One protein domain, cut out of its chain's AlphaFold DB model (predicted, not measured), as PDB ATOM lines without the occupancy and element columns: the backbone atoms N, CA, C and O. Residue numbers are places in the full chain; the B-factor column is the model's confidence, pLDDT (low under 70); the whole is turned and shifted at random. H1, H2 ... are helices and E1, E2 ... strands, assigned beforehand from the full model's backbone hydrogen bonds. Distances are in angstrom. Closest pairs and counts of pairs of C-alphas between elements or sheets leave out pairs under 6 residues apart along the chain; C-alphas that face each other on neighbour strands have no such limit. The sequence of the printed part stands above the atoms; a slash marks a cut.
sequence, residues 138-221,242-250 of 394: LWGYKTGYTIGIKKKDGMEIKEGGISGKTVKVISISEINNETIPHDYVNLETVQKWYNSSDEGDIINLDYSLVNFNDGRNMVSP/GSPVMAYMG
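This is residues 138 to 221 and 242 to 250 of the 394 residues of an uncharacterized protein of Methanothermobacter sp (UniProt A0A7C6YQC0). A long, strongly twisted ribbon of a sheet is built along the strand E1, with the hairpin E2 and E3 at one end of it, E5 at the other end, and E4 along its other side. The helix H1 packs slantwise over one face, near the last residues of E1. The printed part has 93 residues with five named strands and one named helix, and along the chain three strands come first, then H1, then E4 and E5; the sheet is branched, its neighbour pairs E1 and E2, E1 and E4, E1 and E5, and E2 and E3 are antiparallel, and the class is mostly strand. It is only just compact, close to loose, with a radius of gyration of the C-alphas of 14.5 A, and only just elongated, spanning 47 by 24 by 22 A.

E1, residues 138 to 151, begins with C-alpha 138 at (4.603, 15.645, -2.379) and is 38.2 A long. E2 is residues 154 to 159, 16.9 A, and E3 residues 165 to 171, 18.3 A. H1 is residues 187 to 196, 14.3 A. E4, residues 202 to 210, is 19.4 A long and bends by 79 degrees at residue 205. E5, residues 244 to 249, 13.5 A, ends with C-alpha 249 at (-1.109, 13.124, -4.407).

E2 and E5 lie on one side of E1, E4 on the other side. E1, E2 and E3 form a meander, each strand the antiparallel neighbour of the one before. Within hydrogen-bond range are N 149 and O 156 at 2.8 A for E1 and E2, N 157 and O 168 at 2.8 A for E2 and E3, N 205 and O 146 at 2.8 A for E1 and E4, and N 245 and O 140 at 2.8 A for E1 and E5. H1 is on the sheet at a height of 9.6 A, over E1, at 56 degrees to it on the local plane; the closest C-alphas of the two are those of Lys 150 and Tyr 194, 6.8 A. In H1 every O i to N i+4 pair is within hydrogen-bond range. E3 and E5 are apart.

The two farthest C-alphas, of Asp 153 and Gly 250, are 48.9 A apart. Residues 222 to 241 are not printed, and C-alphas 221 and 242 are 14.9 A apart across that cut. The link from E3 to H1, residues 172 to 186, is long. The mean pLDDT of the printed part is 93.2, and no printed residue is under 70.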
ATOM      1  N   LEU A 138       3.153  15.740  -2.322       97.44
ATOM      2  CA  LEU A 138       4.603  15.645  -2.379       97.44
ATOM      3  C   LEU A 138       5.066  16.065  -3.767       97.44
ATOM      4  O   LEU A 138       4.681  15.455  -4.768       97.44
ATOM      5  N   TRP A 139       5.941  17.059  -3.834       97.69
ATOM      6  CA  TRP A 139       6.599  17.454  -5.069       97.69
ATOM      7  C   TRP A 139       8.095  17.640  -4.857       97.69
ATOM      8  O   TRP A 139       8.545  18.058  -3.794       97.69
ATOM      9  N   GLY A 140       8.855  17.343  -5.906       97.75
ATOM     10  CA  GLY A 140      10.285  17.623  -6.006       97.75
ATOM     11  C   GLY A 140      10.596  18.278  -7.346       97.75
ATOM     12  O   GLY A 140       9.720  18.432  -8.196       97.75
ATOM     13  N   TYR A 141      11.843  18.669  -7.555       97.56
ATOM     14  CA  TYR A 141      12.288  19.346  -8.768       97.56
ATOM     15  C   TYR A 141      13.025  18.380  -9.685       97.56
ATOM     16  O   TYR A 141      13.998  17.742  -9.277       97.56
ATOM     17  N   LYS A 142      12.586  18.307 -10.948       95.94
ATOM     18  CA  LYS A 142      13.283  17.545 -11.990       95.94
ATOM     19  C   LYS A 142      14.653  18.168 -12.234       95.94
ATOM     20  O   LYS A 142      14.727  19.293 -12.723       95.94
ATOM     21  N   THR A 143      15.727  17.436 -11.963       95.38
ATOM     22  CA  THR A 143      17.104  17.930 -12.123       95.38
ATOM     23  C   THR A 143      17.938  16.931 -12.911       95.38
ATOM     24  O   THR A 143      17.736  15.727 -12.781       95.38
ATOM     25  N   GLY A 144      18.839  17.415 -13.770       94.56
ATOM     26  CA  GLY A 144      19.746  16.549 -14.527       94.56
ATOM     27  C   GLY A 144      20.617  15.713 -13.588       94.56
ATOM     28  O   GLY A 144      21.288  16.267 -12.717       94.56
ATOM     29  N   TYR A 145      20.586  14.392 -13.758       94.94
ATOM     30  CA  TYR A 145      21.317  13.438 -12.923       94.94
ATOM     31  C   TYR A 145      22.448  12.770 -13.695       94.94
ATOM     32  O   TYR A 145      23.612  12.908 -13.314       94.94
ATOM     33  N   THR A 146      22.119  12.090 -14.792       95.12
ATOM     34  CA  THR A 146      23.123  11.552 -15.711       95.12
ATOM     35  C   THR A 146      23.363  12.586 -16.791       95.12
ATOM     36  O   THR A 146      22.422  12.998 -17.472       95.12
ATOM     37  N   ILE A 147      24.609  13.017 -16.948       95.19
ATOM     38  CA  ILE A 147      24.990  14.028 -17.933       95.19
ATOM     39  C   ILE A 147      26.070  13.498 -18.868       95.19
ATOM     40  O   ILE A 147      26.944  12.737 -18.453       95.19
ATOM     41  N   GLY A 148      26.006  13.921 -20.126       94.94
ATOM     42  CA  GLY A 148      27.077  13.779 -21.101       94.94
ATOM     43  C   GLY A 148      27.838  15.094 -21.229       94.94
ATOM     44  O   GLY A 148      27.220  16.143 -21.387       94.94
ATOM     45  N   ILE A 149      29.165  15.041 -21.160       96.25
ATOM     46  CA  ILE A 149      30.055  16.178 -21.405       96.25
ATOM     47  C   ILE A 149      30.812  15.908 -22.696       96.25
ATOM     48  O   ILE A 149      31.498  14.885 -22.809       96.25
ATOM     49  N   LYS A 150      30.709  16.819 -23.667       96.06
ATOM     50  CA  LYS A 150      31.419  16.676 -24.936       96.06
ATOM     51  C   LYS A 150      32.930  16.757 -24.713       96.06
ATOM     52  O   LYS A 150      33.424  17.679 -24.067       96.06
ATOM     53  N   LYS A 151      33.656  15.795 -25.281       95.00
ATOM     54  CA  LYS A 151      35.119  15.779 -25.414       95.00
ATOM     55  C   LYS A 151      35.485  15.751 -26.892       95.00
ATOM     56  O   LYS A 151      34.661  15.373 -27.730       95.00
ATOM     57  N   LYS A 152      36.737  16.088 -27.203       90.75
ATOM     58  CA  LYS A 152      37.262  16.066 -28.573       90.75
ATOM     59  C   LYS A 152      36.987  14.754 -29.327       90.75
ATOM     60  O   LYS A 152      36.522  14.804 -30.460       90.75
ATOM     61  N   ASP A 153      37.226  13.610 -28.683       91.19
ATOM     62  CA  ASP A 153      37.166  12.283 -29.322       91.19
ATOM     63  C   ASP A 153      35.990  11.415 -28.829       91.19
ATOM     64  O   ASP A 153      35.957  10.199 -29.035       91.19
ATOM     65  N   GLY A 154      35.010  12.023 -28.156       93.44
ATOM     66  CA  GLY A 154      33.850  11.303 -27.642       93.44
ATOM     67  C   GLY A 154      33.126  12.038 -26.524       93.44
ATOM     68  O   GLY A 154      33.063  13.266 -26.510       93.44
ATOM     69  N   MET A 155      32.567  11.295 -25.577       95.06
ATOM     70  CA  MET A 155      31.737  11.843 -24.508       95.06
ATOM     71  C   MET A 155      32.099  11.237 -23.155       95.06
ATOM     72  O   MET A 155      32.263  10.026 -23.008       95.06
ATOM     73  N   GLU A 156      32.193  12.094 -22.143       95.56
ATOM     74  CA  GLU A 156      32.296  11.683 -20.747       95.56
ATOM     75  C   GLU A 156      30.894  11.623 -20.134       95.56
ATOM     76  O   GLU A 156      30.146  12.595 -20.216       95.56
ATOM     77  N   ILE A 157      30.536  10.500 -19.511       94.88
ATOM     78  CA  ILE A 157      29.250  10.311 -18.834       94.88
ATOM     79  C   ILE A 157      29.470  10.379 -17.326       94.88
ATOM     80  O   ILE A 157      30.275   9.623 -16.767       94.88
ATOM     81  N   LYS A 158      28.725  11.264 -16.662       95.38
ATOM     82  CA  LYS A 158      28.759  11.452 -15.208       95.38
ATOM     83  C   LYS A 158      27.392  11.201 -14.585       95.38
ATOM     84  O   LYS A 158      26.382  11.592 -15.159       95.38
ATOM     85  N   GLU A 159      27.382  10.617 -13.391       94.50
ATOM     86  CA  GLU A 159      26.187  10.443 -12.553       94.50
ATOM     87  C   GLU A 159      26.275  11.320 -11.300       94.50
ATOM     88  O   GLU A 159      27.336  11.419 -10.675       94.50
ATOM     89  N   GLY A 160      25.157  11.950 -10.926       90.88
ATOM     90  CA  GLY A 160      25.096  12.946  -9.847       90.88
ATOM     91  C   GLY A 160      25.283  14.392 -10.328       90.88
ATOM     92  O   GLY A 160      25.674  15.260  -9.548       90.88
ATOM     93  N   GLY A 161      25.030  14.658 -11.611       90.38
ATOM     94  CA  GLY A 161      25.150  15.976 -12.230       90.38
ATOM     95  C   GLY A 161      26.600  16.398 -12.493       90.38
ATOM     96  O   GLY A 161      27.511  15.577 -12.594       90.38
ATOM     97  N   ILE A 162      26.828  17.711 -12.606       87.56
ATOM     98  CA  ILE A 162      28.131  18.293 -12.987       87.56
ATOM     99  C   ILE A 162      29.234  17.932 -11.987       87.56
ATOM    100  O   ILE A 162      30.336  17.552 -12.388       87.56
ATOM    101  N   SER A 163      28.927  17.978 -10.692       88.06
ATOM    102  CA  SER A 163      29.848  17.607  -9.606       88.06
ATOM    103  C   SER A 163      29.884  16.100  -9.330       88.06
ATOM    104  O   SER A 163      30.537  15.660  -8.387       88.06
ATOM    105  N   GLY A 164      29.174  15.314 -10.141       90.38
ATOM    106  CA  GLY A 164      29.052  13.873 -10.011       90.38
ATOM    107  C   GLY A 164      30.331  13.104 -10.336       90.38
ATOM    108  O   GLY A 164      31.361  13.672 -10.718       90.38
ATOM    109  N   LYS A 165      30.254  11.778 -10.219       93.94
ATOM    110  CA  LYS A 165      31.357  10.872 -10.556       93.94
ATOM    111  C   LYS A 165      31.286  10.502 -12.035       93.94
ATOM    112  O   LYS A 165      30.219  10.168 -12.542       93.94
ATOM    113  N   THR A 166      32.428  10.513 -12.712       94.62
ATOM    114  CA  THR A 166      32.558   9.945 -14.058       94.62
ATOM    115  C   THR A 166      32.361   8.435 -13.987       94.62
ATOM    116  O   THR A 166      33.096   7.738 -13.283       94.62
ATOM    117  N   VAL A 167      31.353   7.936 -14.698       94.12
ATOM    118  CA  VAL A 167      31.012   6.508 -14.729       94.12
ATOM    119  C   VAL A 167      31.482   5.836 -16.010       94.12
ATOM    120  O   VAL A 167      31.828   4.657 -15.975       94.12
ATOM    121  N   LYS A 168      31.533   6.570 -17.130       93.44
ATOM    122  CA  LYS A 168      32.000   6.067 -18.429       93.44
ATOM    123  C   LYS A 168      32.662   7.178 -19.243       93.44
ATOM    124  O   LYS A 168      32.299   8.345 -19.121       93.44
ATOM    125  N   VAL A 169      33.587   6.795 -20.114       94.56
ATOM    126  CA  VAL A 169      34.097   7.627 -21.209       94.56
ATOM    127  C   VAL A 169      33.939   6.796 -22.470       94.56
ATOM    128  O   VAL A 169      34.417   5.666 -22.502       94.56
ATOM    129  N   ILE A 170      33.224   7.323 -23.459       94.38
ATOM    130  CA  ILE A 170      32.891   6.604 -24.691       94.38
ATOM    131  C   ILE A 170      33.419   7.360 -25.903       94.38
ATOM    132  O   ILE A 170      33.433   8.591 -25.911       94.38
ATOM    133  N   SER A 171      33.842   6.628 -26.928       93.81
ATOM    134  CA  SER A 171      34.209   7.182 -28.232       93.81
ATOM    135  C   SER A 171      32.975   7.603 -29.038       93.81
ATOM    136  O   SER A 171      31.848   7.209 -28.736       93.81
ATOM    137  N   ILE A 172      33.180   8.370 -30.113       89.62
ATOM    138  CA  ILE A 172      32.098   8.787 -31.025       89.62
ATOM    139  C   ILE A 172      31.316   7.578 -31.572       89.62
ATOM    140  O   ILE A 172      30.088   7.608 -31.617       89.62
ATOM    141  N   SER A 173      32.007   6.492 -31.944       90.69
ATOM    142  CA  SER A 173      31.382   5.259 -32.457       90.69
ATOM    143  C   SER A 173      30.546   4.510 -31.420       90.69
ATOM    144  O   SER A 173      29.698   3.697 -31.779       90.69
ATOM    145  N   GLU A 174      30.780   4.774 -30.139       92.00
ATOM    146  CA  GLU A 174      30.080   4.130 -29.033       92.00
ATOM    147  C   GLU A 174      28.868   4.935 -28.563       92.00
ATOM    148  O   GLU A 174      28.180   4.479 -27.659       92.00
ATOM    149  N   ILE A 175      28.554   6.097 -29.152       88.56
ATOM    150  CA  ILE A 175      27.328   6.849 -28.845       88.56
ATOM    151  C   ILE A 175      26.131   6.103 -29.458       88.56
ATOM    152  O   ILE A 175      25.822   6.261 -30.641       88.56
ATOM    153  N   ASN A 176      25.472   5.263 -28.655       89.12
ATOM    154  CA  ASN A 176      24.344   4.418 -29.050       89.12
ATOM    155  C   ASN A 176      23.435   4.094 -27.842       89.12
ATOM    156  O   ASN A 176      23.763   4.422 -26.704       89.12
ATOM    157  N   ASN A 177      22.295   3.433 -28.074       86.00
ATOM    158  CA  ASN A 177      21.294   3.145 -27.031       86.00
ATOM    159  C   ASN A 177      21.765   2.186 -25.920       86.00
ATOM    160  O   ASN A 177      21.098   2.092 -24.891       86.00
ATOM    161  N   GLU A 178      22.867   1.458 -26.114       86.19
ATOM    162  CA  GLU A 178      23.440   0.569 -25.093       86.19
ATOM    163  C   GLU A 178      24.334   1.334 -24.110       86.19
ATOM    164  O   GLU A 178      24.510   0.934 -22.956       86.19
ATOM    165  N   THR A 179      24.911   2.450 -24.557       83.75
ATOM    166  CA  THR A 179      25.855   3.241 -23.765       83.75
ATOM    167  C   THR A 179      25.213   4.456 -23.110       83.75
ATOM    168  O   THR A 179      25.689   4.862 -22.043       83.75
ATOM    169  N   ILE A 180      24.135   4.997 -23.689       85.75
ATOM    170  CA  ILE A 180      23.431   6.181 -23.181       85.75
ATOM    171  C   ILE A 180      21.986   5.858 -22.756       85.75
ATOM    172  O   ILE A 180      21.269   5.158 -23.478       85.75
ATOM    173  N   PRO A 181      21.513   6.403 -21.616       82.81
ATOM    174  CA  PRO A 181      20.092   6.400 -21.290       82.81
ATOM    175  C   PRO A 181      19.287   7.095 -22.393       82.81
ATOM    176  O   PRO A 181      19.694   8.141 -22.895       82.81
ATOM    177  N   HIS A 182      18.142   6.519 -22.756       81.38
ATOM    178  CA  HIS A 182      17.322   6.983 -23.883       81.38
ATOM    179  C   HIS A 182      15.852   7.227 -23.505       81.38
ATOM    180  O   HIS A 182      15.006   7.460 -24.367       81.38
ATOM    181  N   ASP A 183      15.545   7.204 -22.206       81.00
ATOM    182  CA  ASP A 183      14.197   7.427 -21.679       81.00
ATOM    183  C   ASP A 183      13.709   8.873 -21.832       81.00
ATOM    184  O   ASP A 183      12.501   9.110 -21.918       81.00
ATOM    185  N   TYR A 184      14.640   9.833 -21.848       83.62
ATOM    186  CA  TYR A 184      14.349  11.268 -21.887       83.62
ATOM    187  C   TYR A 184      14.866  11.972 -23.138       83.62
ATOM    188  O   TYR A 184      14.280  12.966 -23.565       83.62
ATOM    189  N   VAL A 185      15.967  11.486 -23.711       84.75
ATOM    190  CA  VAL A 185      16.591  12.054 -24.905       84.75
ATOM    191  C   VAL A 185      16.923  10.908 -25.847       84.75
ATOM    192  O   VAL A 185      17.592   9.959 -25.458       84.75
ATOM    193  N   ASN A 186      16.436  10.977 -27.084       87.19
ATOM    194  CA  ASN A 186      16.719   9.943 -28.073       87.19
ATOM    195  C   ASN A 186      18.132  10.097 -28.662       87.19
ATOM    196  O   ASN A 186      18.737  11.172 -28.622       87.19
ATOM    197  N   LEU A 187      18.638   9.015 -29.253       89.56
ATOM    198  CA  LEU A 187      19.981   8.970 -29.827       89.56
ATOM    199  C   LEU A 187      20.223  10.049 -30.892       89.56
ATOM    200  O   LEU A 187      21.279  10.675 -30.894       89.56
ATOM    201  N   GLU A 188      19.242  10.303 -31.760       90.38
ATOM    202  CA  GLU A 188      19.346  11.327 -32.807       90.38
ATOM    203  C   GLU A 188      19.584  12.721 -32.209       90.38
ATOM    204  O   GLU A 188      20.431  13.476 -32.684       90.38
ATOM    205  N   THR A 189      18.891  13.046 -31.114       90.31
ATOM    206  CA  THR A 189      19.069  14.314 -30.400       90.31
ATOM    207  C   THR A 189      20.468  14.412 -29.806       90.31
ATOM    208  O   THR A 189      21.097  15.464 -29.921       90.31
ATOM    209  N   VAL A 190      20.982  13.327 -29.219       92.19
ATOM    210  CA  VAL A 190      22.346  13.298 -28.667       92.19
ATOM    211  C   VAL A 190      23.387  13.467 -29.772       92.19
ATOM    212  O   VAL A 190      24.298  14.273 -29.624       92.19
ATOM    213  N   GLN A 191      23.239  12.779 -30.905       91.44
ATOM    214  CA  GLN A 191      24.156  12.903 -32.043       91.44
ATOM    215  C   GLN A 191      24.114  14.303 -32.665       91.44
ATOM    216  O   GLN A 191      25.158  14.888 -32.957       91.44
ATOM    217  N   LYS A 192      22.918  14.879 -32.826       92.62
ATOM    218  CA  LYS A 192      22.754  16.248 -33.323       92.62
ATOM    219  C   LYS A 192      23.399  17.258 -32.381       92.62
ATOM    220  O   LYS A 192      24.169  18.093 -32.846       92.62
ATOM    221  N   TRP A 193      23.126  17.149 -31.078       95.06
ATOM    222  CA  TRP A 193      23.768  17.971 -30.057       95.06
ATOM    223  C   TRP A 193      25.287  17.826 -30.111       95.06
ATOM    224  O   TRP A 193      25.982  18.835 -30.156       95.06
ATOM    225  N   TYR A 194      25.810  16.600 -30.183       93.00
ATOM    226  CA  TYR A 194      27.246  16.347 -30.247       93.00
ATOM    227  C   TYR A 194      27.893  17.050 -31.445       93.00
ATOM    228  O   TYR A 194      28.929  17.691 -31.302       93.00
ATOM    229  N   ASN A 195      27.264  17.003 -32.620       93.38
ATOM    230  CA  ASN A 195      27.799  17.627 -33.832       93.38
ATOM    231  C   ASN A 195      27.728  19.164 -33.821       93.38
ATOM    232  O   ASN A 195      28.500  19.798 -34.535       93.38
ATOM    233  N   SER A 196      26.825  19.761 -33.038       93.69
ATOM    234  CA  SER A 196      26.617  21.217 -32.998       93.69
ATOM    235  C   SER A 196      27.156  21.921 -31.750       93.69
ATOM    236  O   SER A 196      27.049  23.139 -31.671       93.69
ATOM    237  N   SER A 197      27.637  21.175 -30.757       94.88
ATOM    238  CA  SER A 197      28.127  21.696 -29.471       94.88
ATOM    239  C   SER A 197      29.634  21.934 -29.472       94.88
ATOM    240  O   SER A 197      30.356  21.375 -30.300       94.88
ATOM    241  N   ASP A 198      30.122  22.705 -28.509       96.44
ATOM    242  CA  ASP A 198      31.546  22.908 -28.261       96.44
ATOM    243  C   ASP A 198      32.096  21.896 -27.237       96.44
ATOM    244  O   ASP A 198      31.360  21.239 -26.495       96.44
ATOM    245  N   GLU A 199      33.418  21.706 -27.214       96.12
ATOM    246  CA  GLU A 199      34.052  20.870 -26.190       96.12
ATOM    247  C   GLU A 199      33.786  21.443 -24.789       96.12
ATOM    248  O   GLU A 199      33.994  22.627 -24.538       96.12
ATOM    249  N   GLY A 200      33.343  20.587 -23.867       93.75
ATOM    250  CA  GLY A 200      32.921  20.985 -22.525       93.75
ATOM    251  C   GLY A 200      31.420  21.247 -22.378       93.75
ATOM    252  O   GLY A 200      30.945  21.296 -21.243       93.75
ATOM    253  N   ASP A 201      30.662  21.337 -23.478       96.25
ATOM    254  CA  ASP A 201      29.205  21.455 -23.415       96.25
ATOM    255  C   ASP A 201      28.561  20.228 -22.765       96.25
ATOM    256  O   ASP A 201      29.084  19.107 -22.810       96.25
ATOM    257  N   ILE A 202      27.374  20.448 -22.189       95.19
ATOM    258  CA  ILE A 202      26.646  19.457 -21.395       95.19
ATOM    259  C   ILE A 202      25.294  19.127 -22.030       95.19
ATOM    260  O   ILE A 202      24.545  20.019 -22.435       95.19
ATOM    261  N   ILE A 203      24.942  17.841 -22.014       94.31
ATOM    262  CA  ILE A 203      23.588  17.339 -22.257       94.31
ATOM    263  C   ILE A 203      23.095  16.521 -21.061       94.31
ATOM    264  O   ILE A 203      23.815  15.680 -20.527       94.31
ATOM    265  N   ASN A 204      21.852  16.748 -20.641       93.75
ATOM    266  CA  ASN A 204      21.198  15.905 -19.638       93.75
ATOM    267  C   ASN A 204      20.632  14.655 -20.320       93.75
ATOM    268  O   ASN A 204      19.789  14.774 -21.207       93.75
ATOM    269  N   LEU A 205      21.077  13.479 -19.885       93.44
ATOM    270  CA  LEU A 205      20.659  12.176 -20.409       93.44
ATOM    271  C   LEU A 205      19.565  11.538 -19.544       93.44
ATOM    272  O   LEU A 205      18.672  10.875 -20.065       93.44
ATOM    273  N   ASP A 206      19.616  11.773 -18.232       93.50
ATOM    274  CA  ASP A 206      18.655  11.243 -17.265       93.50
ATOM    275  C   ASP A 206      18.402  12.240 -16.124       93.50
ATOM    276  O   ASP A 206      19.188  13.174 -15.921       93.50
ATOM    277  N   TYR A 207      17.314  12.061 -15.375       95.31
ATOM    278  CA  TYR A 207      16.830  13.040 -14.404       95.31
ATOM    279  C   TYR A 207      16.449  12.424 -13.060       95.31
ATOM    280  O   TYR A 207      15.708  11.448 -12.990       95.31
ATOM    281  N   SER A 208      16.885  13.068 -11.982       96.12
ATOM    282  CA  SER A 208      16.464  12.776 -10.612       96.12
ATOM    283  C   SER A 208      15.352  13.725 -10.158       96.12
ATOM    284  O   SER A 208      15.031  14.721 -10.823       96.12
ATOM    285  N   LEU A 209      14.777  13.426  -8.992       97.62
ATOM    286  CA  LEU A 209      13.985  14.379  -8.216       97.62
ATOM    287  C   LEU A 209      14.777  14.821  -6.985       97.62
ATOM    288  O   LEU A 209      15.271  13.988  -6.227       97.62
ATOM    289  N   VAL A 210      14.889  16.134  -6.791       97.06
ATOM    290  CA  VAL A 210      15.609  16.769  -5.672       97.06
ATOM    291  C   VAL A 210      14.723  17.805  -4.979       97.06
ATOM    292  O   VAL A 210      13.679  18.172  -5.515       97.06
ATOM    293  N   ASN A 211      15.168  18.335  -3.837       96.88
ATOM    294  CA  ASN A 211      14.535  19.474  -3.153       96.88
ATOM    295  C   ASN A 211      13.029  19.267  -2.927       96.88
ATOM    296  O   ASN A 211      12.210  20.113  -3.290       96.88
ATOM    297  N   PHE A 212      12.676  18.106  -2.381       98.19
ATOM    298  CA  PHE A 212      11.296  17.795  -2.045       98.19
ATOM    299  C   PHE A 212      10.758  18.750  -0.978       98.19
ATOM    300  O   PHE A 212      11.500  19.210  -0.108       98.19
ATOM    301  N   ASN A 213       9.455  19.024  -1.022       97.12
ATOM    302  CA  ASN A 213       8.802  19.945  -0.089       97.12
ATOM    303  C   ASN A 213       8.796  19.478   1.372       97.12
ATOM    304  O   ASN A 213       8.583  20.301   2.257       97.12
ATOM    305  N   ASP A 214       9.047  18.195   1.625       96.19
ATOM    306  CA  ASP A 214       9.173  17.616   2.964       96.19
ATOM    307  C   ASP A 214      10.634  17.413   3.409       96.19
ATOM    308  O   ASP A 214      10.893  16.853   4.473       96.19
ATOM    309  N   GLY A 215      11.600  17.882   2.611       96.00
ATOM    310  CA  GLY A 215      13.021  17.858   2.954       96.00
ATOM    311  C   GLY A 215      13.708  16.498   2.814       96.00
ATOM    312  O   GLY A 215      14.857  16.370   3.239       96.00
ATOM    313  N   ARG A 216      13.054  15.489   2.220       97.25
ATOM    314  CA  ARG A 216      13.693  14.190   1.957       97.25
ATOM    315  C   ARG A 216      14.846  14.299   0.948       97.25
ATOM    316  O   ARG A 216      14.957  15.258   0.178       97.25
ATOM    317  N   ASN A 217      15.679  13.266   0.919       97.56
ATOM    318  CA  ASN A 217      16.833  13.177   0.032       97.56
ATOM    319  C   ASN A 217      16.424  13.084  -1.444       97.56
ATOM    320  O   ASN A 217      15.298  12.727  -1.798       97.56
ATOM    321  N   MET A 218      17.394  13.361  -2.315       96.81
ATOM    322  CA  MET A 218      17.273  13.105  -3.748       96.81
ATOM    323  C   MET A 218      16.877  11.651  -4.020       96.81
ATOM    324  O   MET A 218      17.437  10.727  -3.432       96.81
ATOM    325  N   VAL A 219      15.994  11.457  -4.997       97.38
ATOM    326  CA  VAL A 219      15.697  10.139  -5.560       97.38
ATOM    327  C   VAL A 219      16.312  10.041  -6.948       97.38
ATOM    328  O   VAL A 219      15.999  10.835  -7.838       97.38
ATOM    329  N   SER A 220      17.213   9.074  -7.110       94.62
ATOM    330  CA  SER A 220      17.893   8.766  -8.366       94.62
ATOM    331  C   SER A 220      16.929   8.175  -9.409       94.62
ATOM    332  O   SER A 220      15.903   7.597  -9.027       94.62
ATOM    333  N   PRO A 221      17.221   8.330 -10.716       94.06
ATOM    334  CA  PRO A 221      16.296   7.974 -11.794       94.06
ATOM    335  C   PRO A 221      15.744   6.547 -11.701       94.06
ATOM    336  O   PRO A 221      14.537   6.330 -11.816       94.06
ATOM    337  N   GLY A 242      14.244  21.608 -14.158       92.31
ATOM    338  CA  GLY A 242      13.948  22.661 -13.187       92.31
ATOM    339  C   GLY A 242      12.461  22.816 -12.860       92.31
ATOM    340  O   GLY A 242      12.132  23.535 -11.924       92.31
ATOM    341  N   SER A 243      11.557  22.131 -13.572       93.94
ATOM    342  CA  SER A 243      10.128  22.167 -13.242       93.94
ATOM    343  C   SER A 243       9.814  21.336 -11.992       93.94
ATOM    344  O   SER A 243      10.396  20.255 -11.817       93.94
ATOM    345  N   PRO A 244       8.871  21.788 -11.147       96.88
ATOM    346  CA  PRO A 244       8.333  20.971 -10.078       96.88
ATOM    347  C   PRO A 244       7.523  19.814 -10.669       96.88
ATOM    348  O   PRO A 244       6.782  19.963 -11.643       96.88
ATOM    349  N   VAL A 245       7.655  18.649 -10.050       97.06
ATOM    350  CA  VAL A 245       6.963  17.417 -10.411       97.06
ATOM    351  C   VAL A 245       6.181  16.961  -9.197       97.06
ATOM    352  O   VAL A 245       6.764  16.678  -8.151       97.06
ATOM    353  N   MET A 246       4.860  16.885  -9.344       96.25
ATOM    354  CA  MET A 246       3.990  16.309  -8.324       96.25
ATOM    355  C   MET A 246       4.221  14.793  -8.287       96.25
ATOM    356  O   MET A 246       3.769  14.073  -9.175       96.25
ATOM    357  N   ALA A 247       4.987  14.336  -7.299       96.31
ATOM    358  CA  ALA A 247       5.456  12.960  -7.171       96.31
ATOM    359  C   ALA A 247       4.439  12.056  -6.460       96.31
ATOM    360  O   ALA A 247       4.407  10.852  -6.708       96.31
ATOM    361  N   TYR A 248       3.602  12.632  -5.595       96.44
ATOM    362  CA  TYR A 248       2.480  11.945  -4.965       96.44
ATOM    363  C   TYR A 248       1.345  12.925  -4.653       96.44
ATOM    364  O   TYR A 248       1.580  14.063  -4.246       96.44
ATOM    365  N   MET A 249       0.111  12.454  -4.846       95.38
ATOM    366  CA  MET A 249      -1.109  13.124  -4.407       95.38
ATOM    367  C   MET A 249      -1.962  12.111  -3.648       95.38
ATOM    368  O   MET A 249      -2.466  11.156  -4.245       95.38
ATOM    369  N   GLY A 250      -2.116  12.321  -2.348       94.69
ATOM    370  CA  GLY A 250      -3.055  11.577  -1.519       94.69
ATOM    371  C   GLY A 250      -4.510  11.983  -1.791       94.69
ATOM    372  O   GLY A 250      -4.790  12.741  -2.728       94.69
TER     373      GLY A 250